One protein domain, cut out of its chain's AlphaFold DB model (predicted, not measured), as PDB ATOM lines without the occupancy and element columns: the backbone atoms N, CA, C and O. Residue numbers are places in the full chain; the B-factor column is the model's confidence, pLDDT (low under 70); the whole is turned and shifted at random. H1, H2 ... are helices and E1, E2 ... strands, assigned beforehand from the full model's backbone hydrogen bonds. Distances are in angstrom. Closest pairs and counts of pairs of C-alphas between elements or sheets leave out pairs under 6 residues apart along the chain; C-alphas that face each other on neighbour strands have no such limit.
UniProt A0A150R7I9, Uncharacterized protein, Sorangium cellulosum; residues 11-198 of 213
ATOM      1  N   GLU A  11     223.696 117.472 197.887       71.06
ATOM      2  CA  GLU A  11     222.788 118.603 197.576       71.06
ATOM      3  C   GLU A  11     221.418 118.186 197.012       71.06
ATOM      4  O   GLU A  11     220.405 118.644 197.547       71.06
ATOM      5  N   PRO A  12     221.312 117.283 196.011       77.19
ATOM      6  CA  PRO A  12     220.006 116.889 195.486       77.19
ATOM      7  C   PRO A  12     219.180 116.094 196.502       77.19
ATOM      8  O   PRO A  12     217.957 116.218 196.542       77.19
ATOM      9  N   SER A  13     219.835 115.272 197.325       80.06
ATOM     10  CA  SER A  13     219.184 114.493 198.383       80.06
ATOM     11  C   SER A  13     218.743 115.394 199.534       80.06
ATOM     12  O   SER A  13     217.627 115.250 200.024       80.06
ATOM     13  N   LEU A  14     219.577 116.355 199.935       83.19
ATOM     14  CA  LEU A  14     219.270 117.331 200.975       83.19
ATOM     15  C   LEU A  14     218.121 118.245 200.545       83.19
ATOM     16  O   LEU A  14     217.151 118.373 201.284       83.19
ATOM     17  N   ALA A  15     218.173 118.794 199.329       84.38
ATOM     18  CA  ALA A  15     217.098 119.606 198.767       84.38
ATOM     19  C   ALA A  15     215.792 118.806 198.646       84.38
ATOM     20  O   ALA A  15     214.730 119.281 199.043       84.38
ATOM     21  N   ARG A  16     215.845 117.558 198.165       84.56
ATOM     22  CA  ARG A  16     214.650 116.705 198.074       84.56
ATOM     23  C   ARG A  16     214.036 116.435 199.447       84.56
ATOM     24  O   ARG A  16     212.822 116.547 199.583       84.56
ATOM     25  N   ARG A  17     214.855 116.101 200.451       84.12
ATOM     26  CA  ARG A  17     214.386 115.899 201.832       84.12
ATOM     27  C   ARG A  17     213.787 117.179 202.405       84.12
ATOM     28  O   ARG A  17     212.666 117.146 202.894       84.12
ATOM     29  N   ALA A  18     214.483 118.306 202.265       86.81
ATOM     30  CA  ALA A  18     214.007 119.611 202.717       86.81
ATOM     31  C   ALA A  18     212.666 119.998 202.065       86.81
ATOM     32  O   ALA A  18     211.775 120.527 202.726       86.81
ATOM     33  N   GLY A  19     212.495 119.694 200.777       88.19
ATOM     34  CA  GLY A  19     211.256 119.940 200.045       88.19
ATOM     35  C   GLY A  19     210.084 119.039 200.436       88.19
ATOM     36  O   GLY A  19     208.933 119.456 200.307       88.19
ATOM     37  N   ALA A  20     210.364 117.837 200.945       91.12
ATOM     38  CA  ALA A  20     209.347 116.891 201.395       91.12
ATOM     39  C   ALA A  20     208.747 117.243 202.768       91.12
ATOM     40  O   ALA A  20     207.690 116.716 203.112       91.12
ATOM     41  N   GLN A  21     209.390 118.124 203.540       93.38
ATOM     42  CA  GLN A  21     208.905 118.497 204.866       93.38
ATOM     43  C   GLN A  21     207.653 119.394 204.794       93.38
ATOM     44  O   GLN A  21     207.579 120.274 203.917       93.38
ATOM     45  N   PRO A  22     206.682 119.215 205.715       94.88
ATOM     46  CA  PRO A  22     205.475 120.033 205.779       94.88
ATOM     47  C   PRO A  22     205.794 121.526 205.891       94.88
ATOM     48  O   PRO A  22     206.618 121.932 206.707       94.88
ATOM     49  N   LEU A  23     205.145 122.347 205.062       96.19
ATOM     50  CA  LEU A  23     205.257 123.802 205.139       96.19
ATOM     51  C   LEU A  23     204.266 124.337 206.174       96.19
ATOM     52  O   LEU A  23     203.063 124.106 206.055       96.19
ATOM     53  N   HIS A  24     204.771 125.103 207.131       97.62
ATOM     54  CA  HIS A  24     203.984 125.801 208.137       97.62
ATOM     55  C   HIS A  24     204.215 127.309 208.037       97.62
ATOM     56  O   HIS A  24     205.275 127.766 207.598       97.62
ATOM     57  N   SER A  25     203.222 128.083 208.470       97.81
ATOM     58  CA  SER A  25     203.454 129.473 208.854       97.81
ATOM     59  C   SER A  25     204.277 129.501 210.145       97.81
ATOM     60  O   SER A  25     204.248 128.546 210.929       97.81
ATOM     61  N   ILE A  26     204.992 130.593 210.406       97.94
ATOM     62  CA  ILE A  26     205.714 130.749 211.676       97.94
ATOM     63  C   ILE A  26     204.745 130.692 212.868       97.94
ATOM     64  O   ILE A  26     205.032 130.060 213.888       97.94
ATOM     65  N   ARG A  27     203.566 131.314 212.743       96.94
ATOM     66  CA  ARG A  27     202.560 131.339 213.812       96.94
ATOM     67  C   ARG A  27     201.979 129.973 214.128       96.94
ATOM     68  O   ARG A  27     201.769 129.704 215.305       96.94
ATOM     69  N   ASP A  28     201.752 129.128 213.129       97.44
ATOM     70  CA  ASP A  28     201.060 127.845 213.302       97.44
ATOM     71  C   ASP A  28     202.030 126.659 213.353       97.44
ATOM     72  O   ASP A  28     201.605 125.503 213.342       97.44
ATOM     73  N   PHE A  29     203.339 126.927 213.416       98.00
ATOM     74  CA  PHE A  29     204.347 125.882 213.530       98.00
ATOM     75  C   PHE A  29     204.136 125.077 214.829       98.00
ATOM     76  O   PHE A  29     204.159 125.683 215.916       98.00
ATOM     77  N   PRO A  30     203.929 123.746 214.749       97.50
ATOM     78  CA  PRO A  30     203.702 122.917 215.927       97.50
ATOM     79  C   PRO A  30     204.965 122.799 216.783       97.50
ATOM     80  O   PRO A  30     206.051 122.525 216.274       97.50
ATOM     81  N   ASP A  31     204.821 122.982 218.093       97.31
ATOM     82  CA  ASP A  31     205.950 122.883 219.016       97.31
ATOM     83  C   ASP A  31     206.541 121.464 219.036       97.31
ATOM     84  O   ASP A  31     205.825 120.466 219.136       97.31
ATOM     85  N   GLY A  32     207.862 121.375 218.908       95.94
ATOM     86  CA  GLY A  32     208.626 120.133 218.870       95.94
ATOM     87  C   GLY A  32     208.571 119.362 217.548       95.94
ATOM     88  O   GLY A  32     209.224 118.319 217.468       95.94
ATOM     89  N   ALA A  33     207.830 119.826 216.539       96.06
ATOM     90  CA  ALA A  33     207.735 119.157 215.243       96.06
ATOM     91  C   ALA A  33     208.915 119.497 214.320       96.06
ATOM     92  O   ALA A  33     209.533 120.556 214.439       96.06
ATOM     93  N   VAL A  34     209.195 118.605 213.367       95.81
ATOM     94  CA  VAL A  34     210.057 118.898 212.216       95.81
ATOM     95  C   VAL A  34     209.184 119.420 211.086       95.81
ATOM     96  O   VAL A  34     208.126 118.867 210.789       95.81
ATOM     97  N   GLY A  35     209.624 120.500 210.458       95.75
ATOM     98  CA  GLY A  35     208.871 121.136 209.394       95.75
ATOM     99  C   GLY A  35     209.684 122.197 208.683       95.75
ATOM    100  O   GLY A  35     210.863 122.422 208.964       95.75
ATOM    101  N   ARG A  36     209.028 122.853 207.735       96.31
ATOM    102  CA  ARG A  36     209.591 123.902 206.900       96.31
ATOM    103  C   ARG A  36     208.847 125.207 207.134       96.31
ATOM    104  O   ARG A  36     207.622 125.221 207.145       96.31
ATOM    105  N   ILE A  37     209.588 126.303 207.233       97.50
ATOM    106  CA  ILE A  37     209.064 127.674 207.172       97.50
ATOM    107  C   ILE A  37     209.722 128.420 206.017       97.50
ATOM    108  O   ILE A  37     210.837 128.090 205.608       97.50
ATOM    109  N   VAL A  38     209.034 129.421 205.468       97.50
ATOM    110  CA  VAL A  38     209.564 130.281 204.403       97.50
ATOM    111  C   VAL A  38     209.324 131.731 204.780       97.50
ATOM    112  O   VAL A  38     208.187 132.128 205.004       97.50
ATOM    113  N   GLY A  39     210.382 132.534 204.778       97.50
ATOM    114  CA  GLY A  39     210.302 133.940 205.151       97.50
ATOM    115  C   GLY A  39     211.469 134.748 204.608       97.50
ATOM    116  O   GLY A  39     212.245 134.265 203.782       97.50
ATOM    117  N   LYS A  40     211.577 135.997 205.051       98.31
ATOM    118  CA  LYS A  40     212.716 136.877 204.777       98.31
ATOM    119  C   LYS A  40     213.710 136.794 205.927       98.31
ATOM    120  O   LYS A  40     213.301 136.895 207.082       98.31
ATOM    121  N   ALA A  41     214.985 136.611 205.609       98.00
ATOM    122  CA  ALA A  41     216.053 136.629 206.599       98.00
ATOM    123  C   ALA A  41     216.313 138.060 207.093       98.00
ATOM    124  O   ALA A  41     216.305 139.004 206.305       98.00
ATOM    125  N   GLY A  42     216.572 138.213 208.384       98.00
ATOM    126  CA  GLY A  42     216.989 139.453 209.030       98.00
ATOM    127  C   GLY A  42     218.100 139.178 210.037       98.00
ATOM    128  O   GLY A  42     218.271 138.044 210.486       98.00
ATOM    129  N   TYR A  43     218.878 140.198 210.384       97.69
ATOM    130  CA  TYR A  43     219.912 140.054 211.407       97.69
ATOM    131  C   TYR A  43     219.297 139.943 212.803       97.69
ATOM    132  O   TYR A  43     218.228 140.495 213.067       97.69
ATOM    133  N   LEU A  44     219.978 139.230 213.701       94.62
ATOM    134  CA  LEU A  44     219.602 139.175 215.108       94.62
ATOM    135  C   LEU A  44     220.483 140.153 215.895       94.62
ATOM    136  O   LEU A  44     221.648 139.880 216.163       94.62
ATOM    137  N   GLY A  45     219.940 141.325 216.228       92.06
ATOM    138  CA  GLY A  45     220.715 142.389 216.872       92.06
ATOM    139  C   GLY A  45     221.844 142.912 215.975       92.06
ATOM    140  O   GLY A  45     221.617 143.257 214.815       92.06
ATOM    141  N   GLU A  46     223.063 142.984 216.511       92.25
ATOM    142  CA  GLU A  46     224.254 143.432 215.770       92.25
ATOM    143  C   GLU A  46     225.029 142.282 215.103       92.25
ATOM    144  O   GLU A  46     226.013 142.537 214.397       92.25
ATOM    145  N   ASP A  47     224.583 141.034 215.285       91.25
ATOM    146  CA  ASP A  47     225.261 139.850 214.767       91.25
ATOM    147  C   ASP A  47     225.127 139.775 213.242       91.25
ATOM    148  O   ASP A  47     224.101 139.391 212.675       91.25
ATOM    149  N   ARG A  48     226.210 140.145 212.556       95.94
ATOM    150  CA  ARG A  48     226.363 140.015 211.106       95.94
ATOM    151  C   ARG A  48     227.758 139.531 210.751       95.94
ATOM    152  O   ARG A  48     228.754 139.929 211.356       95.94
ATOM    153  N   LEU A  49     227.833 138.701 209.722       97.50
ATOM    154  CA  LEU A  49     229.083 138.247 209.133       97.50
ATOM    155  C   LEU A  49     229.469 139.134 207.953       97.50
ATOM    156  O   LEU A  49     228.641 139.833 207.371       97.50
ATOM    157  N   ILE A  50     230.744 139.061 207.581       97.69
ATOM    158  CA  ILE A  50     231.264 139.639 206.345       97.69
ATOM    159  C   ILE A  50     231.726 138.494 205.450       97.69
ATOM    160  O   ILE A  50     232.626 137.736 205.824       97.69
ATOM    161  N   ALA A  51     231.119 138.378 204.270       97.00
ATOM    162  CA  ALA A  51     231.495 137.389 203.271       97.00
ATOM    163  C   ALA A  51     232.952 137.624 202.816       97.00
ATOM    164  O   ALA A  51     233.327 138.757 202.495       97.00
ATOM    165  N   PRO A  52     233.820 136.601 202.829       96.19
ATOM    166  CA  PRO A  52     235.266 136.801 202.733       96.19
ATOM    167  C   PRO A  52     235.760 137.247 201.350       96.19
ATOM    168  O   PRO A  52     236.832 137.863 201.270       96.19
ATOM    169  N   LEU A  53     235.030 136.938 200.271       94.44
ATOM    170  CA  LEU A  53     235.423 137.286 198.905       94.44
ATOM    171  C   LEU A  53     234.751 138.576 198.431       94.44
ATOM    172  O   LEU A  53     235.432 139.444 197.879       94.44
ATOM    173  N   THR A  54     233.452 138.757 198.664       95.69
ATOM    174  CA  THR A  54     232.749 139.993 198.274       95.69
ATOM    175  C   THR A  54     232.860 141.121 199.294       95.69
ATOM    176  O   THR A  54     232.748 142.283 198.909       95.69
ATOM    177  N   GLY A  55     233.080 140.819 200.575       96.38
ATOM    178  CA  GLY A  55     233.034 141.807 201.656       96.38
ATOM    179  C   GLY A  55     231.616 142.267 202.018       96.38
ATOM    180  O   GLY A  55     231.468 143.251 202.739       96.38
ATOM    181  N   ARG A  56     230.575 141.594 201.510       97.31
ATOM    182  CA  ARG A  56     229.170 141.936 201.777       97.31
ATOM    183  C   ARG A  56     228.753 141.476 203.173       97.31
ATOM    184  O   ARG A  56     229.178 140.414 203.626       97.31
ATOM    185  N   ALA A  57     227.907 142.265 203.833       97.81
ATOM    186  CA  ALA A  57     227.277 141.874 205.088       97.81
ATOM    187  C   ALA A  57     226.230 140.775 204.848       97.81
ATOM    188  O   ALA A  57     225.437 140.864 203.908       97.81
ATOM    189  N   CYS A  58     226.220 139.742 205.687       98.06
ATOM    190  CA  CYS A  58     225.322 138.596 205.547       98.06
ATOM    191  C   CYS A  58     225.085 137.874 206.882       98.06
ATOM    192  O   CYS A  58     225.857 138.016 207.826       98.06
ATOM    193  N   ALA A  59     224.001 137.102 206.957       97.69
ATOM    194  CA  ALA A  59     223.714 136.205 208.076       97.69
ATOM    195  C   ALA A  59     224.497 134.889 207.947       97.69
ATOM    196  O   ALA A  59     224.947 134.318 208.935       97.69
ATOM    197  N   ALA A  60     224.711 134.433 206.712       97.44
ATOM    198  CA  ALA A  60     225.507 133.258 206.391       97.44
ATOM    199  C   ALA A  60     226.244 133.442 205.062       97.44
ATOM    200  O   ALA A  60     225.837 134.238 204.212       97.44
ATOM    201  N   TRP A  61     227.325 132.696 204.874       96.88
ATOM    202  CA  TRP A  61     228.017 132.590 203.595       96.88
ATOM    203  C   TRP A  61     228.609 131.194 203.417       96.88
ATOM    204  O   TRP A  61     228.963 130.527 204.393       96.88
ATOM    205  N   PHE A  62     228.766 130.782 202.162       95.31
ATOM    206  CA  PHE A  62     229.607 129.655 201.779       95.31
ATOM    207  C   PHE A  62     230.577 130.086 200.680       95.31
ATOM    208  O   PHE A  62     230.268 130.942 199.852       95.31
ATOM    209  N   VAL A  63     231.762 129.487 200.685       93.94
ATOM    210  CA  VAL A  63     232.759 129.616 199.631       93.94
ATOM    211  C   VAL A  63     233.198 128.229 199.218       93.94
ATOM    212  O   VAL A  63     233.579 127.413 200.060       93.94
ATOM    213  N   ARG A  64     233.208 128.000 197.910       91.50
ATOM    214  CA  ARG A  64     233.716 126.783 197.290       91.50
ATOM    215  C   ARG A  64     234.804 127.141 196.298       91.50
ATOM    216  O   ARG A  64     234.599 127.986 195.432       91.50
ATOM    217  N   VAL A  65     235.958 126.500 196.422       89.75
ATOM    218  CA  VAL A  65     237.107 126.696 195.540       89.75
ATOM    219  C   VAL A  65     237.489 125.368 194.897       89.75
ATOM    220  O   VAL A  65     237.750 124.378 195.583       89.75
ATOM    221  N   VAL A  66     237.549 125.365 193.570       86.38
ATOM    222  CA  VAL A  66     237.911 124.223 192.727       86.38
ATOM    223  C   VAL A  66     239.134 124.613 191.894       86.38
ATOM    224  O   VAL A  66     239.234 125.742 191.439       86.38
ATOM    225  N   GLY A  67     240.087 123.709 191.678       80.12
ATOM    226  CA  GLY A  67     241.260 123.950 190.822       80.12
ATOM    227  C   GLY A  67     241.735 122.656 190.170       80.12
ATOM    228  O   GLY A  67     241.330 121.590 190.622       80.12
ATOM    229  N   ALA A  68     242.569 122.697 189.128       63.91
ATOM    230  CA  ALA A  68     242.994 121.468 188.448       63.91
ATOM    231  C   ALA A  68     244.010 120.665 189.274       63.91
ATOM    232  O   ALA A  68     243.922 119.441 189.293       63.91
ATOM    233  N   GLU A  69     244.896 121.311 190.034       60.75
ATOM    234  CA  GLU A  69     245.740 120.606 191.020       60.75
ATOM    235  C   GLU A  69     244.959 120.116 192.254       60.75
ATOM    236  O   GLU A  69     245.379 119.165 192.917       60.75
ATOM    237  N   LEU A  70     243.792 120.709 192.528       55.84
ATOM    238  CA  LEU A  70     242.829 120.197 193.510       55.84
ATOM    239  C   LEU A  70     242.046 118.998 192.931       55.84
ATOM    240  O   LEU A  70     241.908 117.976 193.586       55.84
ATOM    241  N   ALA A  71     241.593 119.071 191.679       51.41
ATOM    242  CA  ALA A  71     240.718 118.076 191.060       51.41
ATOM    243  C   ALA A  71     241.462 116.872 190.447       51.41
ATOM    244  O   ALA A  71     240.907 115.779 190.377       51.41
ATOM    245  N   GLY A  72     242.713 117.042 190.008       43.84
ATOM    246  CA  GLY A  72     243.505 116.018 189.313       43.84
ATOM    247  C   GLY A  72     244.217 115.008 190.221       43.84
ATOM    248  O   GLY A  72     244.821 114.066 189.721       43.84
ATOM    249  N   SER A  73     244.152 115.186 191.542       51.34
ATOM    250  CA  SER A  73     244.907 114.408 192.540       51.34
ATOM    251  C   SER A  73     244.018 113.726 193.594       51.34
ATOM    252  O   SER A  73     244.511 113.252 194.617       51.34
ATOM    253  N   GLY A  74     242.699 113.659 193.366       58.38
ATOM    254  CA  GLY A  74     241.754 113.107 194.341       58.38
ATOM    255  C   GLY A  74     241.573 113.990 195.579       58.38
ATOM    256  O   GLY A  74     241.182 113.493 196.635       58.38
ATOM    257  N   HIS A  75     241.881 115.289 195.492       64.88
ATOM    258  CA  HIS A  75     241.604 116.215 196.582       64.88
ATOM    259  C   HIS A  75     240.187 116.792 196.453       64.88
ATOM    260  O   HIS A  75     239.770 117.190 195.364       64.88
ATOM    261  N   PRO A  76     239.417 116.830 197.554       74.00
ATOM    262  CA  PRO A  76     238.106 117.456 197.534       74.00
ATOM    263  C   PRO A  76     238.237 118.965 197.267       74.00
ATOM    264  O   PRO A  76     239.293 119.553 197.540       74.00
ATOM    265  N   PRO A  77     237.180 119.610 196.741       83.25
ATOM    266  CA  PRO A  77     237.116 121.066 196.680       83.25
ATOM    267  C   PRO A  77     237.365 121.669 198.066       83.25
ATOM    268  O   PRO A  77     236.977 121.096 199.086       83.25
ATOM    269  N   LEU A  78     238.013 122.836 198.110       86.69
ATOM    270  CA  LEU A  78     238.130 123.580 199.358       86.69
ATOM    271  C   LEU A  78     236.803 124.285 199.607       86.69
ATOM    272  O   LEU A  78     236.397 125.153 198.834       86.69
ATOM    273  N   GLU A  79     236.148 123.913 200.695       88.19
ATOM    274  CA  GLU A  79     234.849 124.441 201.087       88.19
ATOM    275  C   GLU A  79     234.956 125.066 202.474       88.19
ATOM    276  O   GLU A  79     235.650 124.570 203.363       88.19
ATOM    277  N   ALA A  80     234.299 126.204 202.650       92.31
ATOM    278  CA  ALA A  80     234.150 126.832 203.949       92.31
ATOM    279  C   ALA A  80     232.813 127.552 204.012       92.31
ATOM    280  O   ALA A  80     232.395 128.186 203.048       92.31
ATOM    281  N   CYS A  81     232.191 127.528 205.177       94.69
ATOM    282  CA  CYS A  81     231.008 128.317 205.460       94.69
ATOM    283  C   CYS A  81     231.111 128.943 206.850       94.69
ATOM    284  O   CYS A  81     231.960 128.570 207.669       94.69
ATOM    285  N   ALA A  82     230.262 129.930 207.092       95.88
ATOM    286  CA  ALA A  82     229.966 130.421 208.425       95.88
ATOM    287  C   ALA A  82     228.542 130.971 208.447       95.88
ATOM    288  O   ALA A  82     228.043 131.467 207.434       95.88
ATOM    289  N   ALA A  83     227.907 130.903 209.612       96.75
ATOM    290  CA  ALA A  83     226.584 131.456 209.837       96.75
ATOM    291  C   ALA A  83     226.471 132.001 211.264       96.75
ATOM    292  O   ALA A  83     226.897 131.350 212.221       96.75
ATOM    293  N   ALA A  84     225.896 133.193 211.391       97.00
ATOM    294  CA  ALA A  84     225.455 133.764 212.656       97.00
ATOM    295  C   ALA A  84     223.962 133.453 212.855       97.00
ATOM    296  O   ALA A  84     223.248 133.327 211.854       97.00
ATOM    297  N   PRO A  85     223.473 133.317 214.102       97.00
ATOM    298  CA  PRO A  85     222.040 133.269 214.368       97.00
ATOM    299  C   PRO A  85     221.322 134.433 213.686       97.00
ATOM    300  O   PRO A  85     221.826 135.554 213.654       97.00
ATOM    301  N   PHE A  86     220.155 134.161 213.115       98.00
ATOM    302  CA  PHE A  86     219.426 135.156 212.337       98.00
ATOM    303  C   PHE A  86     217.923 135.014 212.541       98.00
ATOM    304  O   PHE A  86     217.430 133.969 212.968       98.00
ATOM    305  N   ALA A  87     217.195 136.085 212.258       97.88
ATOM    306  CA  ALA A  87     215.748 136.099 212.329       97.88
ATOM    307  C   ALA A  87     215.142 135.741 210.967       97.88
ATOM    308  O   ALA A  87     215.686 136.075 209.916       97.88
ATOM    309  N   LEU A  88     213.990 135.087 210.977       98.12
ATOM    310  CA  LEU A  88     213.180 134.829 209.799       98.12
ATOM    311  C   LEU A  88     211.784 135.391 210.040       98.12
ATOM    312  O   LEU A  88     211.142 135.031 211.020       98.12
ATOM    313  N   SER A  89     211.303 136.255 209.151       97.94
ATOM    314  CA  SER A  89     209.958 136.832 209.249       97.94
ATOM    315  C   SER A  89     209.082 136.419 208.071       97.94
ATOM    316  O   SER A  89     209.524 136.488 206.918       97.94
ATOM    317  N   ASP A  90     207.830 136.075 208.346       97.38
ATOM    318  CA  ASP A  90     206.757 135.938 207.359       97.38
ATOM    319  C   ASP A  90     205.574 136.850 207.737       97.38
ATOM    320  O   ASP A  90     205.678 137.676 208.644       97.38
ATOM    321  N   ASP A  91     204.443 136.725 207.042       97.44
ATOM    322  CA  ASP A  91     203.255 137.547 207.320       97.44
ATOM    323  C   ASP A  91     202.569 137.187 208.658       97.44
ATOM    324  O   ASP A  91     201.643 137.864 209.106       97.44
ATOM    325  N   THR A  92     202.991 136.096 209.302       96.75
ATOM    326  CA  THR A  92     202.362 135.532 210.500       96.75
ATOM    327  C   THR A  92     203.176 135.743 211.773       96.75
ATOM    328  O   THR A  92     202.574 135.802 212.854       96.75
ATOM    329  N   GLY A  93     204.498 135.906 211.673       95.69
ATOM    330  CA  GLY A  93     205.355 136.179 212.821       95.69
ATOM    331  C   GLY A  93     206.857 136.169 212.533       95.69
ATOM    332  O   GLY A  93     207.308 136.308 211.396       95.69
ATOM    333  N   LEU A  94     207.621 136.012 213.616       96.81
ATOM    334  CA  LEU A  94     209.081 135.977 213.638       96.81
ATOM    335  C   LEU A  94     209.569 134.644 214.216       96.81
ATOM    336  O   LEU A  94     209.047 134.166 215.225       96.81
ATOM    337  N   ALA A  95     210.582 134.066 213.583       98.00
ATOM    338  CA  ALA A  95     211.306 132.904 214.064       98.00
ATOM    339  C   ALA A  95     212.794 133.233 214.217       98.00
ATOM    340  O   ALA A  95     213.347 134.004 213.437       98.00
ATOM    341  N   ILE A  96     213.453 132.626 215.196       97.94
ATOM    342  CA  ILE A  96     214.909 132.657 215.347       97.94
ATOM    343  C   ILE A  96     215.486 131.377 214.762       97.94
ATOM    344  O   ILE A  96     214.964 130.294 215.004       97.94
ATOM    345  N   VAL A  97     216.569 131.483 214.004       97.75
ATOM    346  CA  VAL A  97     217.259 130.338 213.410       97.75
ATOM    347  C   VAL A  97     218.620 130.198 214.075       97.75
ATOM    348  O   VAL A  97     219.496 131.052 213.910       97.75
ATOM    349  N   HIS A  98     218.809 129.124 214.841       96.00
ATOM    350  CA  HIS A  98     220.121 128.782 215.388       96.00
ATOM    351  C   HIS A  98     221.010 128.160 214.312       96.00
ATOM    352  O   HIS A  98     220.520 127.528 213.394       96.00
ATOM    353  N   THR A  99     222.330 128.311 214.411       94.00
ATOM    354  CA  THR A  99     223.255 127.867 213.348       94.00
ATOM    355  C   THR A  99     224.070 126.624 213.697       94.00
ATOM    356  O   THR A  99     224.927 126.203 212.922       94.00
ATOM    357  N   ALA A 100     223.810 126.006 214.851       90.94
ATOM    358  CA  ALA A 100     224.455 124.756 215.237       90.94
ATOM    359  C   ALA A 100     223.969 123.602 214.343       90.94
ATOM    360  O   ALA A 100     222.771 123.352 214.266       90.94
ATOM    361  N   GLY A 101     224.898 122.896 213.682       88.81
ATOM    362  CA  GLY A 101     224.564 121.803 212.755       88.81
ATOM    363  C   GLY A 101     223.769 122.259 211.530       88.81
ATOM    364  O   GLY A 101     222.872 121.555 211.070       88.81
ATOM    365  N   LEU A 102     224.046 123.476 211.060       92.31
ATOM    366  CA  LEU A 102     223.390 124.070 209.907       92.31
ATOM    367  C   LEU A 102     224.018 123.586 208.599       92.31
ATOM    368  O   LEU A 102     225.218 123.753 208.411       92.31
ATOM    369  N   SER A 103     223.175 123.136 207.676       92.81
ATOM    370  CA  SER A 103     223.454 122.907 206.264       92.81
ATOM    371  C   SER A 103     222.876 124.045 205.402       92.81
ATOM    372  O   SER A 103     221.706 124.410 205.514       92.81
ATOM    373  N   LEU A 104     223.698 124.639 204.538       92.69
ATOM    374  CA  LEU A 104     223.377 125.796 203.689       92.69
ATOM    375  C   LEU A 104     223.276 125.386 202.216       92.69
ATOM    376  O   LEU A 104     224.232 124.871 201.644       92.69
ATOM    377  N   LEU A 105     222.149 125.717 201.594       92.31
ATOM    378  CA  LEU A 105     221.879 125.592 200.163       92.31
ATOM    379  C   LEU A 105     221.565 126.983 199.600       92.31
ATOM    380  O   LEU A 105     220.400 127.327 199.378       92.31
ATOM    381  N   LEU A 106     222.599 127.810 199.449       92.25
ATOM    382  CA  LEU A 106     222.460 129.189 198.980       92.25
ATOM    383  C   LEU A 106     222.725 129.283 197.475       92.25
ATOM    384  O   LEU A 106     223.593 128.597 196.935       92.25
ATOM    385  N   ASP A 107     222.014 130.191 196.821       90.81
ATOM    386  CA  ASP A 107     222.329 130.637 195.474       90.81
ATOM    387  C   ASP A 107     223.731 131.242 195.447       90.81
ATOM    388  O   ASP A 107     224.176 131.905 196.386       90.81
ATOM    389  N   THR A 108     224.439 131.004 194.351       90.44
ATOM    390  CA  THR A 108     225.770 131.573 194.161       90.44
ATOM    391  C   THR A 108     225.643 132.999 193.637       90.44
ATOM    392  O   THR A 108     225.211 133.209 192.505       90.44
ATOM    393  N   ASP A 109     226.063 133.977 194.436       84.25
ATOM    394  CA  ASP A 109     226.107 135.388 194.048       84.25
ATOM    395  C   ASP A 109     227.276 135.689 193.105       84.25
ATOM    396  O   ASP A 109     227.165 136.510 192.194       84.25
ATOM    397  N   VAL A 110     228.425 135.052 193.346       86.38
ATOM    398  CA  VAL A 110     229.654 135.286 192.587       86.38
ATOM    399  C   VAL A 110     230.226 133.966 192.123       86.38
ATOM    400  O   VAL A 110     230.562 133.113 192.935       86.38
ATOM    401  N   THR A 111     230.389 133.829 190.809       89.31
ATOM    402  CA  THR A 111     231.185 132.769 190.191       89.31
ATOM    403  C   THR A 111     232.295 133.420 189.385       89.31
ATOM    404  O   THR A 111     232.033 134.168 188.445       89.31
ATOM    405  N   GLU A 112     233.540 133.134 189.739       88.69
ATOM    406  CA  GLU A 112     234.710 133.634 189.023       88.69
ATOM    407  C   GLU A 112     235.667 132.475 188.730       88.69
ATOM    408  O   GLU A 112     235.742 131.487 189.463       88.69
ATOM    409  N   ALA A 113     236.406 132.593 187.630       86.56
ATOM    410  CA  ALA A 113     237.443 131.646 187.256       86.56
ATOM    411  C   ALA A 113     238.727 132.392 186.906       86.56
ATOM    412  O   ALA A 113     238.718 133.406 186.198       86.56
ATOM    413  N   LEU A 114     239.845 131.866 187.393       83.31
ATOM    414  CA  LEU A 114     241.166 132.278 186.980       83.31
ATOM    415  C   LEU A 114     241.421 131.724 185.574       83.31
ATOM    416  O   LEU A 114     241.210 130.546 185.296       83.31
ATOM    417  N   GLY A 115     241.819 132.611 184.667       74.69
ATOM    418  CA  GLY A 115     242.321 132.225 183.352       74.69
ATOM    419  C   GLY A 115     243.842 132.083 183.371       74.69
ATOM    420  O   GLY A 115     244.504 132.556 184.293       74.69
ATOM    421  N   PHE A 116     244.393 131.532 182.288       59.66
ATOM    422  CA  PHE A 116     245.820 131.230 182.086       59.66
ATOM    423  C   PHE A 116     246.813 132.369 182.399       59.66
ATOM    424  O   PHE A 116     247.985 132.098 182.629       59.66
ATOM    425  N   SER A 117     246.385 133.634 182.391       58.44
ATOM    426  CA  SER A 117     247.261 134.808 182.526       58.44
ATOM    427  C   SER A 117     246.869 135.778 183.645       58.44
ATOM    428  O   SER A 117     247.413 136.881 183.716       58.44
ATOM    429  N   LYS A 118     245.926 135.413 184.526       74.06
ATOM    430  CA  LYS A 118     245.440 136.315 185.582       74.06
ATOM    431  C   LYS A 118     246.040 135.959 186.935       74.06
ATOM    432  O   LYS A 118     246.012 134.807 187.351       74.06
ATOM    433  N   GLN A 119     246.533 136.967 187.650       82.44
ATOM    434  CA  GLN A 119     246.864 136.806 189.063       82.44
ATOM    435  C   GLN A 119     245.573 136.672 189.891       82.44
ATOM    436  O   GLN A 119     244.590 137.361 189.596       82.44
ATOM    437  N   PRO A 120     245.553 135.811 190.926       84.94
ATOM    438  CA  PRO A 120     244.410 135.685 191.823       84.94
ATOM    439  C   PRO A 120     244.150 137.007 192.554       84.94
ATOM    440  O   PRO A 120     245.101 137.653 193.010       84.94
ATOM    441  N   PRO A 121     242.880 137.422 192.721       89.06
ATOM    442  CA  PRO A 121     242.581 138.656 193.426       89.06
ATOM    443  C   PRO A 121     243.051 138.561 194.890       89.06
ATOM    444  O   PRO A 121     242.896 137.504 195.516       89.06
ATOM    445  N   PRO A 122     243.563 139.651 195.497       90.31
ATOM    446  CA  PRO A 122     244.125 139.621 196.853       90.31
ATOM    447  C   PRO A 122     243.185 139.038 197.920       90.31
ATOM    448  O   PRO A 122     243.635 138.367 198.849       90.31
ATOM    449  N   ARG A 123     241.870 139.244 197.769       91.62
ATOM    450  CA  ARG A 123     240.827 138.692 198.650       91.62
ATOM    451  C   ARG A 123     240.817 137.161 198.681       91.62
ATOM    452  O   ARG A 123     240.776 136.579 199.762       91.62
ATOM    453  N   LEU A 124     240.957 136.526 197.516       90.00
ATOM    454  CA  LEU A 124     241.027 135.076 197.372       90.00
ATOM    455  C   LEU A 124     242.341 134.542 197.945       90.00
ATOM    456  O   LEU A 124     242.329 133.580 198.701       90.00
ATOM    457  N   VAL A 125     243.469 135.206 197.665       88.88
ATOM    458  CA  VAL A 125     244.773 134.828 198.240       88.88
ATOM    459  C   VAL A 125     244.728 134.874 199.766       88.88
ATOM    460  O   VAL A 125     245.199 133.953 200.430       88.88
ATOM    461  N   ARG A 126     244.141 135.930 200.340       89.94
ATOM    462  CA  ARG A 126     243.955 136.060 201.787       89.94
ATOM    463  C   ARG A 126     243.068 134.942 202.335       89.94
ATOM    464  O   ARG A 126     243.448 134.322 203.321       89.94
ATOM    465  N   PHE A 127     241.938 134.661 201.687       90.62
ATOM    466  CA  PHE A 127     241.039 133.571 202.071       90.62
ATOM    467  C   PHE A 127     241.753 132.207 202.059       90.62
ATOM    468  O   PHE A 127     241.770 131.513 203.077       90.62
ATOM    469  N   LEU A 128     242.436 131.876 200.959       87.50
ATOM    470  CA  LEU A 128     243.207 130.640 200.806       87.50
ATOM    471  C   LEU A 128     244.346 130.536 201.820       87.50
ATOM    472  O   LEU A 128     244.590 129.459 202.345       87.50
ATOM    473  N   ARG A 129     245.033 131.637 202.147       85.31
ATOM    474  CA  ARG A 129     246.082 131.638 203.178       85.31
ATOM    475  C   ARG A 129     245.525 131.425 204.577       85.31
ATOM    476  O   ARG A 129     246.153 130.728 205.361       85.31
ATOM    477  N   THR A 130     244.382 132.021 204.909       86.44
ATOM    478  CA  THR A 130     243.751 131.826 206.221       86.44
ATOM    479  C   THR A 130     243.303 130.378 206.408       86.44
ATOM    480  O   THR A 130     243.466 129.839 207.495       86.44
ATOM    481  N   ARG A 131     242.796 129.738 205.346       82.19
ATOM    482  CA  ARG A 131     242.299 128.352 205.381       82.19
ATOM    483  C   ARG A 131     243.380 127.296 205.117       82.19
ATOM    484  O   ARG A 131     243.312 126.208 205.663       82.19
ATOM    485  N   GLY A 132     244.422 127.626 204.359       66.69
ATOM    486  CA  GLY A 132     245.552 126.744 204.039       66.69
ATOM    487  C   GLY A 132     246.592 126.586 205.155       66.69
ATOM    488  O   GLY A 132     247.602 125.915 204.957       66.69
ATOM    489  N   LYS A 133     246.371 127.188 206.331       49.47
ATOM    490  CA  LYS A 133     247.258 127.079 207.504       49.47
ATOM    491  C   LYS A 133     247.272 125.693 208.162       49.47
ATOM    492  O   LYS A 133     248.108 125.469 209.028       49.47
ATOM    493  N   GLU A 134     246.456 124.746 207.708       50.44
ATOM    494  CA  GLU A 134     246.463 123.350 208.180       50.44
ATOM    495  C   GLU A 134     247.484 122.452 207.443       50.44
ATOM    496  O   GLU A 134     247.279 121.260 207.253       50.44
ATOM    497  N   GLY A 135     248.631 123.012 207.034       43.75
ATOM    498  CA  GLY A 135     249.805 122.218 206.637       43.75
ATOM    499  C   GLY A 135     250.000 121.961 205.138       43.75
ATOM    500  O   GLY A 135     250.962 121.291 204.767       43.75
ATOM    501  N   ARG A 136     249.174 122.529 204.247       53.75
ATOM    502  CA  ARG A 136     249.395 122.454 202.790       53.75
ATOM    503  C   ARG A 136     249.960 123.761 202.241       53.75
ATOM    504  O   ARG A 136     249.356 124.822 202.369       53.75
ATOM    505  N   ARG A 137     251.094 123.681 201.534       53.81
ATOM    506  CA  ARG A 137     251.494 124.729 200.583       53.81
ATOM    507  C   ARG A 137     250.447 124.752 199.469       53.81
ATOM    508  O   ARG A 137     250.520 123.947 198.550       53.81
ATOM    509  N   VAL A 138     249.459 125.637 199.574       56.59
ATOM    510  CA  VAL A 138     248.505 125.894 198.489       56.59
ATOM    511  C   VAL A 138     249.287 126.558 197.357       56.59
ATOM    512  O   VAL A 138     249.516 127.768 197.381       56.59
ATOM    513  N   MET A 139     249.767 125.760 196.400       60.94
ATOM    514  CA  MET A 139     250.190 126.294 195.111       60.94
ATOM    515  C   MET A 139     248.926 126.779 194.409       60.94
ATOM    516  O   MET A 139     247.966 126.033 194.233       60.94
ATOM    517  N   ILE A 140     248.875 128.082 194.134       64.62
ATOM    518  CA  ILE A 140     247.717 128.685 193.486       64.62
ATOM    519  C   ILE A 140     247.827 128.358 192.002       64.62
ATOM    520  O   ILE A 140     248.565 129.013 191.267       64.62
ATOM    521  N   ASP A 141     247.118 127.310 191.600       66.25
ATOM    522  CA  ASP A 141     246.939 126.927 190.207       66.25
ATOM    523  C   ASP A 141     246.190 128.034 189.444       66.25
ATOM    524  O   ASP A 141     245.308 128.720 189.969       66.25
ATOM    525  N   TRP A 142     246.541 128.203 188.175       68.38
ATOM    526  CA  TRP A 142     245.919 129.147 187.261       68.38
ATOM    527  C   TRP A 142     244.571 128.656 186.709       68.38
ATOM    528  O   TRP A 142     243.874 129.431 186.062       68.38
ATOM    529  N   ARG A 143     244.176 127.402 186.983       78.06
ATOM    530  CA  ARG A 143     242.844 126.830 186.676       78.06
ATOM    531  C   ARG A 143     241.873 126.856 187.858       78.06
ATOM    532  O   ARG A 143     241.055 125.951 188.011       78.06
ATOM    533  N   LEU A 144     241.985 127.852 188.724       86.00
ATOM    534  CA  LEU A 144     241.169 127.939 189.929       86.00
ATOM    535  C   LEU A 144     239.837 128.640 189.634       86.00
ATOM    536  O   LEU A 144     239.826 129.775 189.171       86.00
ATOM    537  N   SER A 145     238.712 127.994 189.917       89.50
ATOM    538  CA  SER A 145     237.390 128.619 189.958       89.50
ATOM    539  C   SER A 145     236.872 128.677 191.384       89.50
ATOM    540  O   SER A 145     237.199 127.842 192.230       89.50
ATOM    541  N   TRP A 146     236.086 129.702 191.680       92.00
ATOM    542  CA  TRP A 146     235.483 129.851 192.988       92.00
ATOM    543  C   TRP A 146     234.068 130.386 192.897       92.00
ATOM    544  O   TRP A 146     233.693 131.097 191.962       92.00
ATOM    545  N   GLN A 147     233.301 130.011 193.907       93.88
ATOM    546  CA  GLN A 147     231.913 130.374 194.095       93.88
ATOM    547  C   GLN A 147     231.750 130.923 195.507       93.88
ATOM    548  O   GLN A 147     232.305 130.362 196.454       93.88
ATOM    549  N   GLU A 148     231.014 132.020 195.641       94.81
ATOM    550  CA  GLU A 148     230.537 132.529 196.925       94.81
ATOM    551  C   GLU A 148     229.026 132.718 196.839       94.81
ATOM    552  O   GLU A 148     228.534 133.359 195.906       94.81
ATOM    553  N   GLY A 149     228.304 132.166 197.809       96.00
ATOM    554  CA  GLY A 149     226.894 132.465 198.026       96.00
ATOM    555  C   GLY A 149     226.688 133.021 199.423       96.00
ATOM    556  O   GLY A 149     227.349 132.592 200.376       96.00
ATOM    557  N   ILE A 150     225.794 133.997 199.540       97.00
ATOM    558  CA  ILE A 150     225.507 134.668 200.804       97.00
ATOM    559  C   ILE A 150     224.013 134.659 201.114       97.00
ATOM    560  O   ILE A 150     223.165 134.628 200.227       97.00
ATOM    561  N   LEU A 151     223.698 134.724 202.405       97.12
ATOM    562  CA  LEU A 151     222.359 135.002 202.897       97.12
ATOM    563  C   LEU A 151     222.296 136.456 203.360       97.12
ATOM    564  O   LEU A 151     222.730 136.779 204.470       97.12
ATOM    565  N   ALA A 152     221.815 137.340 202.495       97.19
ATOM    566  CA  ALA A 152     221.663 138.758 202.799       97.19
ATOM    567  C   ALA A 152     220.363 139.046 203.569       97.19
ATOM    568  O   ALA A 152     219.400 138.279 203.516       97.19
ATOM    569  N   GLU A 153     220.319 140.187 204.258       97.56
ATOM    570  CA  GLU A 153     219.081 140.694 204.853       97.56
ATOM    571  C   GLU A 153     218.004 140.928 203.779       97.56
ATOM    572  O   GLU A 153     218.283 141.340 202.651       97.56
ATOM    573  N   GLY A 154     216.754 140.625 204.126       97.19
ATOM    574  CA  GLY A 154     215.592 140.719 203.250       97.19
ATOM    575  C   GLY A 154     215.460 139.575 202.240       97.19
ATOM    576  O   GLY A 154     214.408 139.455 201.604       97.19
ATOM    577  N   GLN A 155     216.476 138.718 202.095       96.12
ATOM    578  CA  GLN A 155     216.451 137.600 201.155       96.12
ATOM    579  C   GLN A 155     215.445 136.538 201.600       96.12
ATOM    580  O   GLN A 155     215.369 136.171 202.773       96.12
ATOM    581  N   ARG A 156     214.655 136.039 200.644       96.44
ATOM    582  CA  ARG A 156     213.658 134.999 200.901       96.44
ATOM    583  C   ARG A 156     214.339 133.636 200.996       96.44
ATOM    584  O   ARG A 156     215.018 133.235 200.055       96.44
ATOM    585  N   VAL A 157     214.113 132.916 202.090       96.19
ATOM    586  CA  VAL A 157     214.681 131.584 202.326       96.19
ATOM    587  C   VAL A 157     213.670 130.623 202.928       96.19
ATOM    588  O   VAL A 157     212.723 131.029 203.602       96.19
ATOM    589  N   ALA A 158     213.890 129.339 202.673       96.19
ATOM    590  CA  ALA A 158     213.268 128.234 203.375       96.19
ATOM    591  C   ALA A 158     214.198 127.743 204.490       96.19
ATOM    592  O   ALA A 158     215.399 127.589 204.266       96.19
ATOM    593  N   VAL A 159     213.634 127.462 205.660       96.56
ATOM    594  CA  VAL A 159     214.337 126.855 206.793       96.56
ATOM    595  C   VAL A 159     213.621 125.570 207.161       96.56
ATOM    596  O   VAL A 159     212.401 125.573 207.322       96.56
ATOM    597  N   VAL A 160     214.369 124.478 207.266       95.88
ATOM    598  CA  VAL A 160     213.863 123.150 207.608       95.88
ATOM    599  C   VAL A 160     214.588 122.645 208.834       95.88
ATOM    600  O   VAL A 160     215.811 122.553 208.820       95.88
ATOM    601  N   GLY A 161     213.839 122.301 209.869       95.75
ATOM    602  CA  GLY A 161     214.387 121.778 211.110       95.75
ATOM    603  C   GLY A 161     213.299 121.569 212.145       95.75
ATOM    604  O   GLY A 161     212.105 121.612 211.829       95.75
ATOM    605  N   ARG A 162     213.722 121.361 213.389       96.94
ATOM    606  CA  ARG A 162     212.817 121.229 214.522       96.94
ATOM    607  C   ARG A 162     212.433 122.613 215.032       96.94
ATOM    608  O   ARG A 162     213.306 123.425 215.326       96.94
ATOM    609  N   GLY A 163     211.136 122.874 215.143       97.31
ATOM    610  CA  GLY A 163     210.625 124.093 215.759       97.31
ATOM    611  C   GLY A 163     210.404 123.904 217.252       97.31
ATOM    612  O   GLY A 163     209.789 122.925 217.668       97.31
ATOM    613  N   ARG A 164     210.866 124.852 218.061       97.31
ATOM    614  CA  ARG A 164     210.574 124.948 219.492       97.31
ATOM    615  C   ARG A 164     209.973 126.308 219.798       97.31
ATOM    616  O   ARG A 164     210.464 127.320 219.305       97.31
ATOM    617  N   ARG A 165     208.937 126.359 220.628       96.50
ATOM    618  CA  ARG A 165     208.422 127.617 221.167       96.50
ATOM    619  C   ARG A 165     209.093 127.941 222.485       96.50
ATOM    620  O   ARG A 165     209.180 127.105 223.379       96.50
ATOM    621  N   GLU A 166     209.534 129.179 222.614       95.12
ATOM    622  CA  GLU A 166     210.037 129.714 223.874       95.12
ATOM    623  C   GLU A 166     209.366 131.044 224.192       95.12
ATOM    624  O   GLU A 166     208.839 131.717 223.303       95.12
ATOM    625  N   VAL A 167     209.363 131.402 225.476       92.94
ATOM    626  CA  VAL A 167     208.902 132.718 225.920       92.94
ATOM    627  C   VAL A 167     209.806 133.771 225.300       92.94
ATOM    628  O   VAL A 167     211.029 133.666 225.388       92.94
ATOM    629  N   ASP A 168     209.201 134.764 224.661       90.19
ATOM    630  CA  ASP A 168     209.932 135.859 224.050       90.19
ATOM    631  C   ASP A 168     210.515 136.763 225.154       90.19
ATOM    632  O   ASP A 168     209.742 137.377 225.899       90.19
ATOM    633  N   PRO A 169     211.853 136.844 225.307       87.19
ATOM    634  CA  PRO A 169     212.480 137.685 226.323       87.19
ATOM    635  C   PRO A 169     212.210 139.177 226.105       87.19
ATOM    636  O   PRO A 169     212.297 139.942 227.064       87.19
ATOM    637  N   ASP A 170     211.863 139.579 224.879       85.50
ATOM    638  CA  ASP A 170     211.561 140.967 224.525       85.50
ATOM    639  C   ASP A 170     210.080 141.320 224.758       85.50
ATOM    640  O   ASP A 170     209.664 142.470 224.582       85.50
ATOM    641  N   SER A 171     209.263 140.346 225.182       83.75
ATOM    642  CA  SER A 171     207.869 140.596 225.537       83.75
ATOM    643  C   SER A 171     207.805 141.513 226.766       83.75
ATOM    644  O   SER A 171     208.473 141.235 227.768       83.75
ATOM    645  N   PRO A 172     207.011 142.605 226.739       80.38
ATOM    646  CA  PRO A 172     206.846 143.460 227.907       80.38
ATOM    647  C   PRO A 172     206.394 142.608 229.093       80.38
ATOM    648  O   PRO A 172     205.533 141.747 228.927       80.38
ATOM    649  N   GLN A 173     206.989 142.842 230.269       68.69
ATOM    650  CA  GLN A 173     206.733 142.106 231.513       68.69
ATOM    651  C   GLN A 173     205.251 142.201 231.917       68.69
ATOM    652  O   GLN A 173     204.848 143.040 232.719       68.69
ATOM    653  N   GLY A 174     204.429 141.357 231.307       65.69
ATOM    654  CA  GLY A 174     203.025 141.139 231.602       65.69
ATOM    655  C   GLY A 174     202.826 139.777 232.252       65.69
ATOM    656  O   GLY A 174     203.745 138.962 232.322       65.69
ATOM    657  N   ASP A 175     201.614 139.554 232.757       72.81
ATOM    658  CA  ASP A 175     201.184 138.320 233.417       72.81
ATOM    659  C   ASP A 175     201.719 137.065 232.697       72.81
ATOM    660  O   ASP A 175     201.489 136.881 231.500       72.81
ATOM    661  N   TYR A 176     202.434 136.202 233.429       68.19
ATOM    662  CA  TYR A 176     203.115 134.997 232.926       68.19
ATOM    663  C   TYR A 176     202.205 134.106 232.061       68.19
ATOM    664  O   TYR A 176     202.670 133.411 231.161       68.19
ATOM    665  N   ARG A 177     200.889 134.155 232.299       76.56
ATOM    666  CA  ARG A 177     199.876 133.400 231.546       76.56
ATOM    667  C   ARG A 177     199.655 133.889 230.112       76.56
ATOM    668  O   ARG A 177     199.049 133.169 229.322       76.56
ATOM    669  N   HIS A 178     200.136 135.082 229.780       79.81
ATOM    670  CA  HIS A 178     199.960 135.733 228.484       79.81
ATOM    671  C   HIS A 178     201.288 136.157 227.846       79.81
ATOM    672  O   HIS A 178     201.284 136.973 226.925       79.81
ATOM    673  N   ALA A 179     202.415 135.614 228.316       83.75
ATOM    674  CA  ALA A 179     203.714 135.920 227.736       83.75
ATOM    675  C   ALA A 179     203.737 135.531 226.248       83.75
ATOM    676  O   ALA A 179     203.345 134.418 225.876       83.75
ATOM    677  N   ALA A 180     204.176 136.455 225.389       88.56
ATOM    678  CA  ALA A 180     204.336 136.157 223.973       88.56
ATOM    679  C   ALA A 180     205.372 135.036 223.803       88.56
ATOM    680  O   ALA A 180     206.351 134.963 224.546       88.56
ATOM    681  N   THR A 181     205.147 134.152 222.833       93.31
ATOM    682  CA  THR A 181     206.117 133.107 222.479       93.31
ATOM    683  C   THR A 181     206.671 133.364 221.092       93.31
ATOM    684  O   THR A 181     205.960 133.862 220.216       93.31
ATOM    685  N   ARG A 182     207.928 132.982 220.885       95.44
ATOM    686  CA  ARG A 182     208.591 133.012 219.581       95.44
ATOM    687  C   ARG A 182     208.982 131.608 219.147       95.44
ATOM    688  O   ARG A 182     209.242 130.738 219.980       95.44
ATOM    689  N   LEU A 183     209.003 131.396 217.835       98.12
ATOM    690  CA  LEU A 183     209.483 130.153 217.244       98.12
ATOM    691  C   LEU A 183     211.010 130.183 217.166       98.12
ATOM    692  O   LEU A 183     211.597 131.179 216.753       98.12
ATOM    693  N   VAL A 184     211.642 129.072 217.506       97.94
ATOM    694  CA  VAL A 184     213.072 128.841 217.339       97.94
ATOM    695  C   VAL A 184     213.262 127.596 216.489       97.94
ATOM    696  O   VAL A 184     212.748 126.534 216.826       97.94
ATOM    697  N   MET A 185     213.989 127.730 215.388       97.75
ATOM    698  CA  MET A 185     214.376 126.627 214.518       97.75
ATOM    699  C   MET A 185     215.766 126.140 214.911       97.75
ATOM    700  O   MET A 185     216.733 126.910 214.921       97.75
ATOM    701  N   GLU A 186     215.863 124.853 215.215       96.31
ATOM    702  CA  GLU A 186     217.097 124.185 215.609       96.31
ATOM    703  C   GLU A 186     217.291 122.873 214.839       96.31
ATOM    704  O   GLU A 186     216.388 122.370 214.161       96.31
ATOM    705  N   ARG A 187     218.513 122.339 214.917       93.44
ATOM    706  CA  ARG A 187     218.843 121.008 214.403       93.44
ATOM    707  C   ARG A 187     217.956 119.960 215.075       93.44
ATOM    708  O   ARG A 187     217.720 120.048 216.283       93.44
ATOM    709  N   ASP A 188     217.503 118.960 214.325       87.69
ATOM    710  CA  ASP A 188     216.790 117.843 214.938       87.69
ATOM    711  C   ASP A 188     217.755 116.875 215.643       87.69
ATOM    712  O   ASP A 188     218.956 116.827 215.369       87.69
ATOM    713  N   ARG A 189     217.237 116.121 216.616       79.75
ATOM    714  CA  ARG A 189     218.046 115.221 217.453       79.75
ATOM    715  C   ARG A 189     218.475 113.952 216.727       79.75
ATOM    716  O   ARG A 189     219.504 113.391 217.096       79.75
ATOM    717  N   ASP A 190     217.741 113.543 215.698       77.25
ATOM    718  CA  ASP A 190     217.990 112.321 214.924       77.25
ATOM    719  C   ASP A 190     219.094 112.511 213.862       77.25
ATOM    720  O   ASP A 190     219.062 111.922 212.784       77.25
ATOM    721  N   ASP A 191     220.086 113.350 214.179       66.06
ATOM    722  CA  ASP A 191     221.234 113.705 213.334       66.06
ATOM    723  C   ASP A 191     220.865 114.426 212.020       66.06
ATOM    724  O   ASP A 191     221.725 114.652 211.166       66.06
ATOM    725  N   GLU A 192     219.610 114.858 211.853       79.19
ATOM    726  CA  GLU A 192     219.206 115.661 210.699       79.19
ATOM    727  C   GLU A 192     219.654 117.118 210.853       79.19
ATOM    728  O   GLU A 192     219.306 117.815 211.809       79.19
ATOM    729  N   ASP A 193     220.439 117.587 209.884       85.56
ATOM    730  CA  ASP A 193     220.882 118.975 209.825       85.56
ATOM    731  C   ASP A 193     219.701 119.939 209.723       85.56
ATOM    732  O   ASP A 193     218.734 119.707 208.993       85.56
ATOM    733  N   LEU A 194     219.837 121.085 210.384       91.38
ATOM    734  CA  LEU A 194     219.012 122.241 210.070       91.38
ATOM    735  C   LEU A 194     219.377 122.696 208.655       91.38
ATOM    736  O   LEU A 194     220.541 122.976 208.392       91.38
ATOM    737  N   VAL A 195     218.418 122.799 207.741       93.81
ATOM    738  CA  VAL A 195     218.690 123.199 206.353       93.81
ATOM    739  C   VAL A 195     218.168 124.601 206.097       93.81
ATOM    740  O   VAL A 195     216.985 124.871 206.287       93.81
ATOM    741  N   VAL A 196     219.027 125.483 205.594       94.12
ATOM    742  CA  VAL A 196     218.643 126.809 205.097       94.12
ATOM    743  C   VAL A 196     218.870 126.853 203.599       94.12
ATOM    744  O   VAL A 196     219.962 126.556 203.121       94.12
ATOM    745  N   SER A 197     217.840 127.236 202.850       93.56
ATOM    746  CA  SER A 197     217.876 127.239 201.394       93.56
ATOM    747  C   SER A 197     217.288 128.509 200.794       93.56
ATOM    748  O   SER A 197     216.173 128.899 201.132       93.56
ATOM    749  N   THR A 198     217.993 129.133 199.851       90.12
ATOM    750  CA  THR A 198     217.457 130.271 199.076       90.12
ATOM    751  C   THR A 198     216.577 129.814 197.916       90.12
ATOM    752  O   THR A 198     215.779 130.588 197.394       90.12
TER     753      THR A 198
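This is residues 11 to 198 of the 213 residues of an uncharacterized protein of Sorangium cellulosum (UniProt A0A150R7I9). A small closed barrel of five strands, E1, E4, E5, E10 and E9, has a nearly flat four-stranded sheet, E3, E2, E8 and E7, reaching away from it like an arm. E11 and E6 extend the barrel's sheet from E9, H1 packs outside the barrel, and H3 crosses over the arm, with small H2 at its far end. The printed part has 188 residues, under half of them in named elements, along the chain H1 E1 E2 H2 E3 E4 E5 E6 E7 H3 E8 E9 E10 E11: mixed, helices and strands. The barrel is mixed and the arm, in the order E3 E2 E8 E7, antiparallel. The whole is a rod spanning 67 by 33 by 29 A, only just compact, close to loose, with a radius of gyration of the C-alphas of 19.4 A.

Round the barrel run E1, residues 34 to 43, E4, residues 86 to 89, E5, residues 94 to 97, E10, residues 181 to 186, and E9, residues 156 to 167, back to E1. E5 and E10 are parallel, N 96 to O 183 2.8 A; the other neighbours in the ring are antiparallel, with N 42 to O 87 2.8 A, N 88 to O 95 2.8 A, N 164 to O 184 2.8 A and N 37 to O 159 2.9 A. E1 bends by 80 degrees at residue 40 and E9 by 91 degrees at residue 161. E11, residues 194 to 197, is antiparallel to E9, N 160 to O 195 2.8 A, and parallel to E6, residues 102 to 105, N 103 to O 194 2.7 A. H1, residues 11 to 20, is on the barrel, outside it, at a height over the sheet of 9.4 A; the C-alphas of Ala 18 and Val 160 are its closest to E9, 6.0 A. In the other sheet E2, residues 60 to 66, pairs with E3, residues 78 to 83, N 63 to O 80 2.8 A, and with E8, residues 145 to 151, N 64 to O 147 2.9 A; E7, residues 110 to 113, pairs with E8, N 112 to O 146 3.0 A. E3 runs on into E4 at 66 degrees. H3, residues 122 to 131, is on this sheet at a height of 10.7 A, across the strands at 87 degrees to E2 on the local plane. H2, residues 68 to 71, is not on it. In H1 and H3 every O i to N i+4 pair is within hydrogen-bond range; H2 is too short for one.

H1 begins at C-alpha 11, (222.788, 118.603, 197.576), and E11 ends at C-alpha 197, (217.876, 127.239, 201.394). E9 is 25.6 A long, E1 23.4 A, E8 20.8 A and E2 20.5 A.

The two C-alphas farthest apart, of Ser 117 and Asp 175, are 68.7 A apart. The printed part has no cut. The links H1 to E1, E1 to E2, H3 to E8 and E9 to E10 are long. Mean pLDDT of the printed part is 87.4; 25 residues are under 70, among them 68 to 75 and 132 to 142.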